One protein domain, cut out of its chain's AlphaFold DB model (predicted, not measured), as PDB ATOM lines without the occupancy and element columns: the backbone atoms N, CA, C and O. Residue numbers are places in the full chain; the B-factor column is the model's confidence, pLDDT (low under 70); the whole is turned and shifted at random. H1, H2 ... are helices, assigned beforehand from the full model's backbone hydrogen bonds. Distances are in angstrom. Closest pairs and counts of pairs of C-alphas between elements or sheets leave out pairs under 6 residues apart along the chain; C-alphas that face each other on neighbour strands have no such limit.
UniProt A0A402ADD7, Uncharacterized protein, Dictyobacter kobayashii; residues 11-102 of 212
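Overview. This is residues 11 to 102 of the 212 residues of an uncharacterized protein of Dictyobacter kobayashii (UniProt A0A402ADD7). Two separate groups of helices stand at the ends of an elongated, open model and are joined by two long links, residues 32 to 44 going out and 84 to 98 coming back. At one end are H1, H2 and the short H6; at the other, H4 and H5 form a helical hairpin, with H3 crossing the last part of H5. The printed part has 92 residues with six named helices, H1 to H6 in chain order, and no named strand; the class is all helix. The whole is extended, with a radius of gyration of the C-alphas of 20.1 A and spans of 54 by 31 by 22 A.

Arrangement. H1, residues 11 to 18, and H2, residues 23 to 31, are near each other, with closest C-alphas 8.4 A apart. H3, residues 45 to 51, touches H5, residues 71 to 83, with residues 79 to 83 of H5 alone; the closest C-alphas, of Trp 48 and Gly 83, are 5.7 A apart, at a steep tilt of 69 degrees, only just short of about perpendicular. H4, residues 54 to 65, touches H5 at a shallow tilt of 23 degrees, opposite ways, the closest C-alphas being those of Leu 64 and Leu 71, 7.1 A apart. H6, residues 99 to 102, only just touches H2, with 3 pairs of C-alphas within 8 A, the closest those of Thr 28 and Leu 102 at 6.4 A. In H1 to H5 every O i to N i+4 pair is within hydrogen-bond range; H6 is too short for one.

Along the chain. H1 begins at C-alpha 11, (18.017, 34.032, 6.426). H4 is 16.6 A long and H5 18.0 A. H6 ends at C-alpha 102, (16.570, 56.889, 0.273).

Size, cuts and confidence. The C-alphas farthest apart, of Ala 65 and Thr 101, are 55.1 A apart. The printed part has no cut. Residues 85 to 91 stand free. pLDDT is under 70 at residues 34 to 43 and 84 to 97.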
ATOM      1  N   ALA A  11      17.731  33.572   5.067       85.62
ATOM      2  CA  ALA A  11      18.017  34.032   6.426       85.62
ATOM      3  C   ALA A  11      17.985  35.567   6.547       85.62
ATOM      4  O   ALA A  11      17.404  36.103   7.486       85.62
ATOM      5  N   GLN A  12      18.548  36.290   5.573       86.44
ATOM      6  CA  GLN A  12      18.519  37.759   5.559       86.44
ATOM      7  C   GLN A  12      17.103  38.312   5.355       86.44
ATOM      8  O   GLN A  12      16.749  39.315   5.970       86.44
ATOM      9  N   ARG A  13      16.269  37.654   4.536       84.06
ATOM     10  CA  ARG A  13      14.849  38.022   4.393       84.06
ATOM     11  C   ARG A  13      14.069  37.787   5.685       84.06
ATOM     12  O   ARG A  13      13.299  38.655   6.079       84.06
ATOM     13  N   ALA A  14      14.295  36.656   6.355       83.75
ATOM     14  CA  ALA A  14      13.660  36.354   7.637       83.75
ATOM     15  C   ALA A  14      14.060  37.371   8.719       83.75
ATOM     16  O   ALA A  14      13.209  37.857   9.457       83.75
ATOM     17  N   LEU A  15      15.337  37.767   8.760       88.69
ATOM     18  CA  LEU A  15      15.812  38.820   9.658       88.69
ATOM     19  C   LEU A  15      15.155  40.174   9.357       88.69
ATOM     20  O   LEU A  15      14.734  40.871  10.274       88.69
ATOM     21  N   ALA A  16      15.034  40.546   8.082       87.88
ATOM     22  CA  ALA A  16      14.356  41.778   7.694       87.88
ATOM     23  C   ALA A  16      12.876  41.794   8.116       87.88
ATOM     24  O   ALA A  16      12.387  42.824   8.573       87.88
ATOM     25  N   GLN A  17      12.186  40.654   8.008       86.19
ATOM     26  CA  GLN A  17      10.811  40.496   8.491       86.19
ATOM     27  C   GLN A  17      10.727  40.604  10.016       86.19
ATOM     28  O   GLN A  17       9.862  41.313  10.523       86.19
ATOM     29  N   LEU A  18      11.652  39.964  10.741       90.50
ATOM     30  CA  LEU A  18      11.741  40.047  12.202       90.50
ATOM     31  C   LEU A  18      11.923  41.496  12.676       90.50
ATOM     32  O   LEU A  18      11.290  41.919  13.637       90.50
ATOM     33  N   LEU A  19      12.762  42.259  11.976       89.94
ATOM     34  CA  LEU A  19      13.029  43.669  12.260       89.94
ATOM     35  C   LEU A  19      11.984  44.623  11.657       89.94
ATOM     36  O   LEU A  19      12.149  45.836  11.760       89.94
ATOM     37  N   GLN A  20      10.937  44.090  11.016       87.25
ATOM     38  CA  GLN A  20       9.877  44.846  10.340       87.25
ATOM     39  C   GLN A  20      10.414  45.930   9.396       87.25
ATOM     40  O   GLN A  20       9.853  47.021   9.284       87.25
ATOM     41  N   VAL A  21      11.521  45.637   8.709       83.75
ATOM     42  CA  VAL A  21      12.117  46.586   7.770       83.75
ATOM     43  C   VAL A  21      11.152  46.773   6.598       83.75
ATOM     44  O   VAL A  21      10.807  45.782   5.946       83.75
ATOM     45  N   PRO A  22      10.736  48.017   6.289       80.62
ATOM     46  CA  PRO A  22       9.864  48.284   5.156       80.62
ATOM     47  C   PRO A  22      10.470  47.723   3.858       80.62
ATOM     48  O   PRO A  22      11.628  48.034   3.540       80.62
ATOM     49  N   PRO A  23       9.734  46.895   3.095       77.31
ATOM     50  CA  PRO A  23      10.263  46.254   1.893       77.31
ATOM     51  C   PRO A  23      10.712  47.279   0.844       77.31
ATOM     52  O   PRO A  23      11.649  47.028   0.090       77.31
ATOM     53  N   GLU A  24      10.112  48.466   0.839       78.75
ATOM     54  CA  GLU A  24      10.435  49.547  -0.088       78.75
ATOM     55  C   GLU A  24      11.815  50.140   0.179       78.75
ATOM     56  O   GLU A  24      12.516  50.510  -0.761       78.75
ATOM     57  N   LEU A  25      12.234  50.193   1.449       80.06
ATOM     58  CA  LEU A  25      13.584  50.616   1.819       80.06
ATOM     59  C   LEU A  25      14.624  49.581   1.385       80.06
ATOM     60  O   LEU A  25      15.696  49.942   0.913       80.06
ATOM     61  N   LEU A  26      14.313  48.288   1.490       80.81
ATOM     62  CA  LEU A  26      15.217  47.242   1.006       80.81
ATOM     63  C   LEU A  26      15.358  47.289  -0.517       80.81
ATOM     64  O   LEU A  26      16.459  47.113  -1.031       80.81
ATOM     65  N   MET A  27      14.269  47.576  -1.234       77.75
ATOM     66  CA  MET A  27      14.292  47.756  -2.685       77.75
ATOM     67  C   MET A  27      15.114  48.976  -3.106       77.75
ATOM     68  O   MET A  27      15.929  48.858  -4.018       77.75
ATOM     69  N   THR A  28      14.960  50.130  -2.445       77.31
ATOM     70  CA  THR A  28      15.780  51.310  -2.772       77.31
ATOM     71  C   THR A  28      17.251  51.078  -2.467       77.31
ATOM     72  O   THR A  28      18.102  51.401  -3.291       77.31
ATOM     73  N   VAL A  29      17.572  50.439  -1.341       80.56
ATOM     74  CA  VAL A  29      18.957  50.058  -1.027       80.56
ATOM     75  C   VAL A  29      19.505  49.075  -2.066       80.56
ATOM     76  O   VAL A  29      20.655  49.211  -2.475       80.56
ATOM     77  N   ALA A  30      18.697  48.128  -2.550       80.38
ATOM     78  CA  ALA A  30      19.098  47.189  -3.596       80.38
ATOM     79  C   ALA A  30      19.398  47.869  -4.943       80.38
ATOM     80  O   ALA A  30      20.345  47.461  -5.615       80.38
ATOM     81  N   LEU A  31      18.648  48.913  -5.327       77.31
ATOM     82  CA  LEU A  31      18.913  49.692  -6.548       77.31
ATOM     83  C   LEU A  31      20.308  50.331  -6.529       77.31
ATOM     84  O   LEU A  31      20.991  50.348  -7.549       77.31
ATOM     85  N   HIS A  32      20.741  50.789  -5.355       72.62
ATOM     86  CA  HIS A  32      22.032  51.449  -5.141       72.62
ATOM     87  C   HIS A  32      23.140  50.501  -4.656       72.62
ATOM     88  O   HIS A  32      24.251  50.936  -4.354       72.62
ATOM     89  N   SER A  33      22.847  49.204  -4.542       72.50
ATOM     90  CA  SER A  33      23.806  48.194  -4.100       72.50
ATOM     91  C   SER A  33      24.521  47.589  -5.302       72.50
ATOM     92  O   SER A  33      23.904  47.133  -6.271       72.50
ATOM     93  N   SER A  34      25.848  47.558  -5.240       68.06
ATOM     94  CA  SER A  34      26.645  46.773  -6.174       68.06
ATOM     95  C   SER A  34      26.421  45.280  -5.929       68.06
ATOM     96  O   SER A  34      26.110  44.833  -4.818       68.06
ATOM     97  N   ASP A  35      26.545  44.483  -6.990       63.66
ATOM     98  CA  ASP A  35      26.574  43.037  -6.819       63.66
ATOM     99  C   ASP A  35      27.790  42.660  -5.972       63.66
ATOM    100  O   ASP A  35      28.854  43.270  -6.090       63.66
ATOM    101  N   ILE A  36      27.632  41.650  -5.110       61.09
ATOM    102  CA  ILE A  36      28.784  41.073  -4.416       61.09
ATOM    103  C   ILE A  36      29.712  40.580  -5.523       61.09
ATOM    104  O   ILE A  36      29.270  39.739  -6.322       61.09
ATOM    105  N   PRO A  37      30.957  41.083  -5.619       57.00
ATOM    106  CA  PRO A  37      31.901  40.528  -6.566       57.00
ATOM    107  C   PRO A  37      31.983  39.040  -6.253       57.00
ATOM    108  O   PRO A  37      32.337  38.651  -5.138       57.00
ATOM    109  N   LYS A  38      31.570  38.200  -7.212       48.94
ATOM    110  CA  LYS A  38      31.750  36.756  -7.092       48.94
ATOM    111  C   LYS A  38      33.226  36.571  -6.770       48.94
ATOM    112  O   LYS A  38      34.074  36.999  -7.551       48.94
ATOM    113  N   GLN A  39      33.525  36.004  -5.611       51.31
ATOM    114  CA  GLN A  39      34.885  35.649  -5.237       51.31
ATOM    115  C   GLN A  39      35.277  34.478  -6.156       51.31
ATOM    116  O   GLN A  39      35.129  33.314  -5.815       51.31
ATOM    117  N   THR A  40      35.614  34.790  -7.411       42.59
ATOM    118  CA  THR A  40      35.972  33.830  -8.470       42.59
ATOM    119  C   THR A  40      37.443  33.461  -8.425       42.59
ATOM    120  O   THR A  40      37.882  32.578  -9.153       42.59
ATOM    121  N   THR A  41      38.215  34.109  -7.563       52.34
ATOM    122  CA  THR A  41      39.560  33.651  -7.246       52.34
ATOM    123  C   THR A  41      39.380  32.541  -6.230       52.34
ATOM    124  O   THR A  41      39.137  32.793  -5.056       52.34
ATOM    125  N   LYS A  42      39.398  31.297  -6.716       56.38
ATOM    126  CA  LYS A  42      39.748  30.146  -5.887       56.38
ATOM    127  C   LYS A  42      41.052  30.561  -5.207       56.38
ATOM    128  O   LYS A  42      42.021  30.785  -5.924       56.38
ATOM    129  N   ASP A  43      41.002  30.838  -3.903       65.62
ATOM    130  CA  ASP A  43      42.146  31.356  -3.151       65.62
ATOM    131  C   ASP A  43      43.331  30.416  -3.426       65.62
ATOM    132  O   ASP A  43      43.320  29.257  -3.001       65.62
ATOM    133  N   ASP A  44      44.303  30.871  -4.221       76.12
ATOM    134  CA  ASP A  44      45.458  30.061  -4.607       76.12
ATOM    135  C   ASP A  44      46.491  30.143  -3.489       76.12
ATOM    136  O   ASP A  44      47.540  30.780  -3.586       76.12
ATOM    137  N   PHE A  45      46.128  29.531  -2.361       79.69
ATOM    138  CA  PHE A  45      46.959  29.517  -1.169       79.69
ATOM    139  C   PHE A  45      48.335  28.908  -1.451       79.69
ATOM    140  O   PHE A  45      49.290  29.299  -0.794       79.69
ATOM    141  N   ALA A  46      48.458  28.000  -2.428       80.81
ATOM    142  CA  ALA A  46      49.745  27.431  -2.813       80.81
ATOM    143  C   ALA A  46      50.675  28.515  -3.377       80.81
ATOM    144  O   ALA A  46      51.765  28.714  -2.841       80.81
ATOM    145  N   ALA A  47      50.206  29.291  -4.359       80.94
ATOM    146  CA  ALA A  47      50.970  30.407  -4.915       80.94
ATOM    147  C   ALA A  47      51.276  31.492  -3.863       80.94
ATOM    148  O   ALA A  47      52.369  32.058  -3.832       80.94
ATOM    149  N   TRP A  48      50.339  31.777  -2.954       84.81
ATOM    150  CA  TRP A  48      50.540  32.798  -1.918       84.81
ATOM    151  C   TRP A  48      51.515  32.362  -0.825       84.81
ATOM    152  O   TRP A  48      52.247  33.193  -0.290       84.81
ATOM    153  N   VAL A  49      51.576  31.067  -0.510       84.31
ATOM    154  CA  VAL A  49      52.556  30.521   0.437       84.31
ATOM    155  C   VAL A  49      53.980  30.630  -0.116       84.31
ATOM    156  O   VAL A  49      54.911  30.866   0.656       84.31
ATOM    157  N   GLU A  50      54.167  30.528  -1.434       84.81
ATOM    158  CA  GLU A  50      55.479  30.724  -2.065       84.81
ATOM    159  C   GLU A  50      55.981  32.170  -1.951       84.81
ATOM    160  O   GLU A  50      57.179  32.386  -1.748       84.81
ATOM    161  N   LEU A  51      55.067  33.149  -1.971       83.12
ATOM    162  CA  LEU A  51      55.374  34.571  -1.768       83.12
ATOM    163  C   LEU A  51      55.808  34.899  -0.329       83.12
ATOM    164  O   LEU A  51      56.430  35.940  -0.101       83.12
ATOM    165  N   LEU A  52      55.522  34.036   0.657       85.50
ATOM    166  CA  LEU A  52      55.982  34.270   2.026       85.50
ATOM    167  C   LEU A  52      57.503  34.083   2.130       85.50
ATOM    168  O   LEU A  52      58.041  33.074   1.658       85.50
ATOM    169  N   PRO A  53      58.210  34.960   2.867       86.62
ATOM    170  CA  PRO A  53      59.603  34.732   3.222       86.62
ATOM    171  C   PRO A  53      59.793  33.400   3.961       86.62
ATOM    172  O   PRO A  53      58.996  33.037   4.830       86.62
ATOM    173  N   GLN A  54      60.901  32.703   3.700       83.88
ATOM    174  CA  GLN A  54      61.200  31.397   4.309       83.88
ATOM    175  C   GLN A  54      61.168  31.426   5.849       83.88
ATOM    176  O   GLN A  54      60.714  30.478   6.495       83.88
ATOM    177  N   LYS A  55      61.591  32.548   6.447       83.19
ATOM    178  CA  LYS A  55      61.541  32.776   7.899       83.19
ATOM    179  C   LYS A  55      60.103  32.795   8.434       83.19
ATOM    180  O   LYS A  55      59.846  32.218   9.484       83.19
ATOM    181  N   ARG A  56      59.167  33.412   7.702       85.12
ATOM    182  CA  ARG A  56      57.739  33.459   8.061       85.12
ATOM    183  C   ARG A  56      57.083  32.090   7.918       85.12
ATOM    184  O   ARG A  56      56.371  31.678   8.824       85.12
ATOM    185  N   ARG A  57      57.378  31.354   6.841       87.88
ATOM    186  CA  ARG A  57      56.898  29.969   6.665       87.88
ATOM    187  C   ARG A  57      57.331  29.073   7.827       87.88
ATOM    188  O   ARG A  57      56.508  28.375   8.407       87.88
ATOM    189  N   SER A  58      58.607  29.149   8.200       87.56
ATOM    190  CA  SER A  58      59.167  28.356   9.301       87.56
ATOM    191  C   SER A  58      58.546  28.722  10.655       87.56
ATOM    192  O   SER A  58      58.211  27.832  11.429       87.56
ATOM    193  N   ASP A  59      58.324  30.015  10.919       91.44
ATOM    194  CA  ASP A  59      57.632  30.487  12.129       91.44
ATOM    195  C   ASP A  59      56.206  29.923  12.233       91.44
ATOM    196  O   ASP A  59      55.825  29.373  13.268       91.44
ATOM    197  N   TYR A  60      55.444  29.960  11.136       90.19
ATOM    198  CA  TYR A  60      54.102  29.381  11.087       90.19
ATOM    199  C   TYR A  60      54.098  27.868  11.329       90.19
ATOM    200  O   TYR A  60      53.233  27.382  12.054       90.19
ATOM    201  N   LEU A  61      55.068  27.124  10.789       89.62
ATOM    202  CA  LEU A  61      55.189  25.680  11.034       89.62
ATOM    203  C   LEU A  61      55.522  25.369  12.501       89.62
ATOM    204  O   LEU A  61      54.952  24.444  13.077       89.62
ATOM    205  N   VAL A  62      56.389  26.165  13.132       92.31
ATOM    206  CA  VAL A  62      56.717  26.015  14.561       92.31
ATOM    207  C   VAL A  62      55.508  26.339  15.441       92.31
ATOM    208  O   VAL A  62      55.225  25.612  16.392       92.31
ATOM    209  N   ARG A  63      54.764  27.403  15.126       91.06
ATOM    210  CA  ARG A  63      53.536  27.780  15.844       91.06
ATOM    211  C   ARG A  63      52.421  26.751  15.657       91.06
ATOM    212  O   ARG A  63      51.689  26.462  16.602       91.06
ATOM    213  N   LEU A  64      52.344  26.135  14.476       91.31
ATOM    214  CA  LEU A  64      51.420  25.038  14.193       91.31
ATOM    215  C   LEU A  64      51.772  23.793  15.013       91.31
ATOM    216  O   LEU A  64      50.887  23.197  15.619       91.31
ATOM    217  N   ALA A  65      53.060  23.445  15.109       89.62
ATOM    218  CA  ALA A  65      53.531  22.341  15.946       89.62
ATOM    219  C   ALA A  65      53.236  22.558  17.444       89.62
ATOM    220  O   ALA A  65      53.071  21.598  18.190       89.62
ATOM    221  N   ARG A  66      53.124  23.820  17.881       92.38
ATOM    222  CA  ARG A  66      52.709  24.205  19.243       92.38
ATOM    223  C   ARG A  66      51.191  24.258  19.440       92.38
ATOM    224  O   ARG A  66      50.746  24.592  20.533       92.38
ATOM    225  N   ASN A  67      50.411  23.930  18.408       88.31
ATOM    226  CA  ASN A  67      48.948  23.941  18.411       88.31
ATOM    227  C   ASN A  67      48.348  25.287  18.871       88.31
ATOM    228  O   ASN A  67      47.410  25.330  19.668       88.31
ATOM    229  N   GLU A  68      48.913  26.400  18.391       91.12
ATOM    230  CA  GLU A  68      48.431  27.739  18.736       91.12
ATOM    231  C   GLU A  68      46.979  27.953  18.248       91.12
ATOM    232  O   GLU A  68      46.692  27.815  17.050       91.12
ATOM    233  N   PRO A  69      46.042  28.324  19.141       86.00
ATOM    234  CA  PRO A  69      44.645  28.497  18.772       86.00
ATOM    235  C   PRO A  69      44.468  29.709  17.849       86.00
ATOM    236  O   PRO A  69      44.946  30.807  18.122       86.00
ATOM    237  N   GLY A  70      43.739  29.523  16.748       84.31
ATOM    238  CA  GLY A  70      43.431  30.601  15.799       84.31
ATOM    239  C   GLY A  70      44.539  30.922  14.789       84.31
ATOM    240  O   GLY A  70      44.342  31.808  13.953       84.31
ATOM    241  N   LEU A  71      45.652  30.178  14.795       89.06
ATOM    242  CA  LEU A  71      46.755  30.346  13.842       89.06
ATOM    243  C   LEU A  71      46.298  30.241  12.380       89.06
ATOM    244  O   LEU A  71      46.736  31.018  11.535       89.06
ATOM    245  N   SER A  72      45.364  29.331  12.090       84.38
ATOM    246  CA  SER A  72      44.781  29.162  10.754       84.38
ATOM    247  C   SER A  72      44.107  30.439  10.247       84.38
ATOM    248  O   SER A  72      44.303  30.829   9.100       84.38
ATOM    249  N   ARG A  73      43.363  31.146  11.108       85.56
ATOM    250  CA  ARG A  73      42.700  32.410  10.754       85.56
ATOM    251  C   ARG A  73      43.713  33.522  10.485       85.56
ATOM    252  O   ARG A  73      43.503  34.305   9.561       85.56
ATOM    253  N   LEU A  74      44.785  33.594  11.279       86.56
ATOM    254  CA  LEU A  74      45.866  34.564  11.079       86.56
ATOM    255  C   LEU A  74      46.603  34.314   9.760       86.56
ATOM    256  O   LEU A  74      46.752  35.243   8.970       86.56
ATOM    257  N   LEU A  75      46.968  33.059   9.487       87.31
ATOM    258  CA  LEU A  75      47.654  32.667   8.257       87.31
ATOM    259  C   LEU A  75      46.804  32.959   7.013       87.31
ATOM    260  O   LEU A  75      47.292  33.559   6.061       87.31
ATOM    261  N   ILE A  76      45.516  32.596   7.030       85.06
ATOM    262  CA  ILE A  76      44.591  32.878   5.921       85.06
ATOM    263  C   ILE A  76      44.466  34.387   5.676       85.06
ATOM    264  O   ILE A  76      44.406  34.817   4.525       85.06
ATOM    265  N   LYS A  77      44.431  35.198   6.742       84.12
ATOM    266  CA  LYS A  77      44.367  36.660   6.628       84.12
ATOM    267  C   LYS A  77      45.622  37.220   5.950       84.12
ATOM    268  O   LYS A  77      45.485  37.961   4.984       84.12
ATOM    269  N   GLU A  78      46.810  36.829   6.409       84.75
ATOM    270  CA  GLU A  78      48.089  37.301   5.854       84.75
ATOM    271  C   GLU A  78      48.276  36.855   4.394       84.75
ATOM    272  O   GLU A  78      48.627  37.661   3.536       84.75
ATOM    273  N   LEU A  79      47.944  35.599   4.072       84.25
ATOM    274  CA  LEU A  79      47.981  35.088   2.695       84.25
ATOM    275  C   LEU A  79      47.046  35.867   1.765       84.25
ATOM    276  O   LEU A  79      47.403  36.163   0.628       84.25
ATOM    277  N   ARG A  80      45.855  36.233   2.248       80.44
ATOM    278  CA  ARG A  80      44.882  37.016   1.480       80.44
ATOM    279  C   ARG A  80      45.294  38.483   1.322       80.44
ATOM    280  O   ARG A  80      44.897  39.112   0.346       80.44
ATOM    281  N   GLU A  81      46.056  39.043   2.258       80.19
ATOM    282  CA  GLU A  81      46.656  40.379   2.121       80.19
ATOM    283  C   GLU A  81      47.778  40.376   1.070       80.19
ATOM    284  O   GLU A  81      47.836  41.283   0.247       80.19
ATOM    285  N   LEU A  82      48.601  39.322   1.032       77.94
ATOM    286  CA  LEU A  82      49.673  39.140   0.041       77.94
ATOM    287  C   LEU A  82      49.156  38.806  -1.365       77.94
ATOM    288  O   LEU A  82      49.728  39.237  -2.362       77.94
ATOM    289  N   GLY A  83      48.083  38.020  -1.443       71.31
ATOM    290  CA  GLY A  83      47.499  37.536  -2.691       71.31
ATOM    291  C   GLY A  83      46.528  38.493  -3.378       71.31
ATOM    292  O   GLY A  83      46.109  38.246  -4.513       71.31
ATOM    293  N   GLN A  84      46.134  39.580  -2.711       65.81
ATOM    294  CA  GLN A  84      45.282  40.594  -3.315       65.81
ATOM    295  C   GLN A  84      46.126  41.556  -4.159       65.81
ATOM    296  O   GLN A  84      47.006  42.225  -3.618       65.81
ATOM    297  N   PRO A  85      45.852  41.708  -5.469       54.44
ATOM    298  CA  PRO A  85      46.429  42.817  -6.210       54.44
ATOM    299  C   PRO A  85      45.961  44.122  -5.556       54.44
ATOM    300  O   PRO A  85      44.764  44.281  -5.293       54.44
ATOM    301  N   ALA A  86      46.889  45.062  -5.346       49.88
ATOM    302  CA  ALA A  86      46.658  46.386  -4.745       49.88
ATOM    303  C   ALA A  86      45.496  47.183  -5.385       49.88
ATOM    304  O   ALA A  86      45.024  48.165  -4.827       49.88
ATOM    305  N   ASN A  87      44.985  46.722  -6.528       43.59
ATOM    306  CA  ASN A  87      43.888  47.308  -7.286       43.59
ATOM    307  C   ASN A  87      42.470  46.847  -6.885       43.59
ATOM    308  O   ASN A  87      41.509  47.226  -7.548       43.59
ATOM    309  N   LYS A  88      42.296  46.012  -5.848       44.34
ATOM    310  CA  LYS A  88      40.954  45.617  -5.352       44.34
ATOM    311  C   LYS A  88      40.505  46.332  -4.075       44.34
ATOM    312  O   LYS A  88      39.351  46.172  -3.685       44.34
ATOM    313  N   ALA A  89      41.377  47.119  -3.446       41.28
ATOM    314  CA  ALA A  89      41.040  47.825  -2.211       41.28
ATOM    315  C   ALA A  89      40.168  49.079  -2.434       41.28
ATOM    316  O   ALA A  89      39.443  49.452  -1.519       41.28
ATOM    317  N   ASP A  90      40.153  49.665  -3.642       41.47
ATOM    318  CA  ASP A  90      39.564  51.002  -3.855       41.47
ATOM    319  C   ASP A  90      38.394  51.100  -4.848       41.47
ATOM    320  O   ASP A  90      37.821  52.174  -5.008       41.47
ATOM    321  N   SER A  91      37.938  50.010  -5.468       43.09
ATOM    322  CA  SER A  91      36.813  50.073  -6.420       43.09
ATOM    323  C   SER A  91      35.527  49.432  -5.897       43.09
ATOM    324  O   SER A  91      34.760  48.842  -6.656       43.09
ATOM    325  N   THR A  92      35.263  49.532  -4.594       46.66
ATOM    326  CA  THR A  92      33.861  49.599  -4.168       46.66
ATOM    327  C   THR A  92      33.602  51.076  -3.981       46.66
ATOM    328  O   THR A  92      33.839  51.596  -2.894       46.66
ATOM    329  N   GLU A  93      33.191  51.762  -5.053       48.34
ATOM    330  CA  GLU A  93      32.580  53.084  -4.954       48.34
ATOM    331  C   GLU A  93      31.467  52.961  -3.923       48.34
ATOM    332  O   GLU A  93      30.370  52.458  -4.174       48.34
ATOM    333  N   ASN A  94      31.803  53.301  -2.686       52.03
ATOM    334  CA  ASN A  94      30.910  53.146  -1.572       52.03
ATOM    335  C   ASN A  94      29.992  54.349  -1.676       52.03
ATOM    336  O   ASN A  94      30.224  55.361  -1.024       52.03
ATOM    337  N   ILE A  95      28.993  54.264  -2.561       59.50
ATOM    338  CA  ILE A  95      28.057  55.355  -2.808       59.50
ATOM    339  C   ILE A  95      27.440  55.705  -1.452       59.50
ATOM    340  O   ILE A  95      26.731  54.893  -0.840       59.50
ATOM    341  N   ARG A  96      27.802  56.874  -0.920       61.94
ATOM    342  CA  ARG A  96      27.287  57.386   0.348       61.94
ATOM    343  C   ARG A  96      26.022  58.156   0.020       61.94
ATOM    344  O   ARG A  96      26.083  59.311  -0.377       61.94
ATOM    345  N   ILE A  97      24.882  57.490   0.149       69.06
ATOM    346  CA  ILE A  97      23.572  58.119  -0.038       69.06
ATOM    347  C   ILE A  97      23.028  58.467   1.338       69.06
ATOM    348  O   ILE A  97      23.022  57.623   2.237       69.06
ATOM    349  N   ALA A  98      22.579  59.710   1.502       78.44
ATOM    350  CA  ALA A  98      21.908  60.134   2.717       78.44
ATOM    351  C   ALA A  98      20.609  59.335   2.913       78.44
ATOM    352  O   ALA A  98      19.838  59.122   1.975       78.44
ATOM    353  N   TYR A  99      20.341  58.928   4.153       73.19
ATOM    354  CA  TYR A  99      19.128  58.183   4.497       73.19
ATOM    355  C   TYR A  99      17.844  58.940   4.115       73.19
ATOM    356  O   TYR A  99      16.874  58.333   3.672       73.19
ATOM    357  N   SER A 100      17.852  60.273   4.212       74.06
ATOM    358  CA  SER A 100      16.734  61.132   3.802       74.06
ATOM    359  C   SER A 100      16.391  60.991   2.316       74.06
ATOM    360  O   SER A 100      15.213  60.923   1.965       74.06
ATOM    361  N   THR A 101      17.400  60.882   1.450       77.62
ATOM    362  CA  THR A 101      17.223  60.669   0.008       77.62
ATOM    363  C   THR A 101      16.624  59.294  -0.274       77.62
ATOM    364  O   THR A 101      15.647  59.190  -1.013       77.62
ATOM    365  N   LEU A 102      17.122  58.247   0.393       74.56
ATOM    366  CA  LEU A 102      16.570  56.889   0.273       74.56
ATOM    367  C   LEU A 102      15.125  56.802   0.759       74.56
ATOM    368  O   LEU A 102      14.320  56.089   0.165       74.56
TER     369      LEU A 102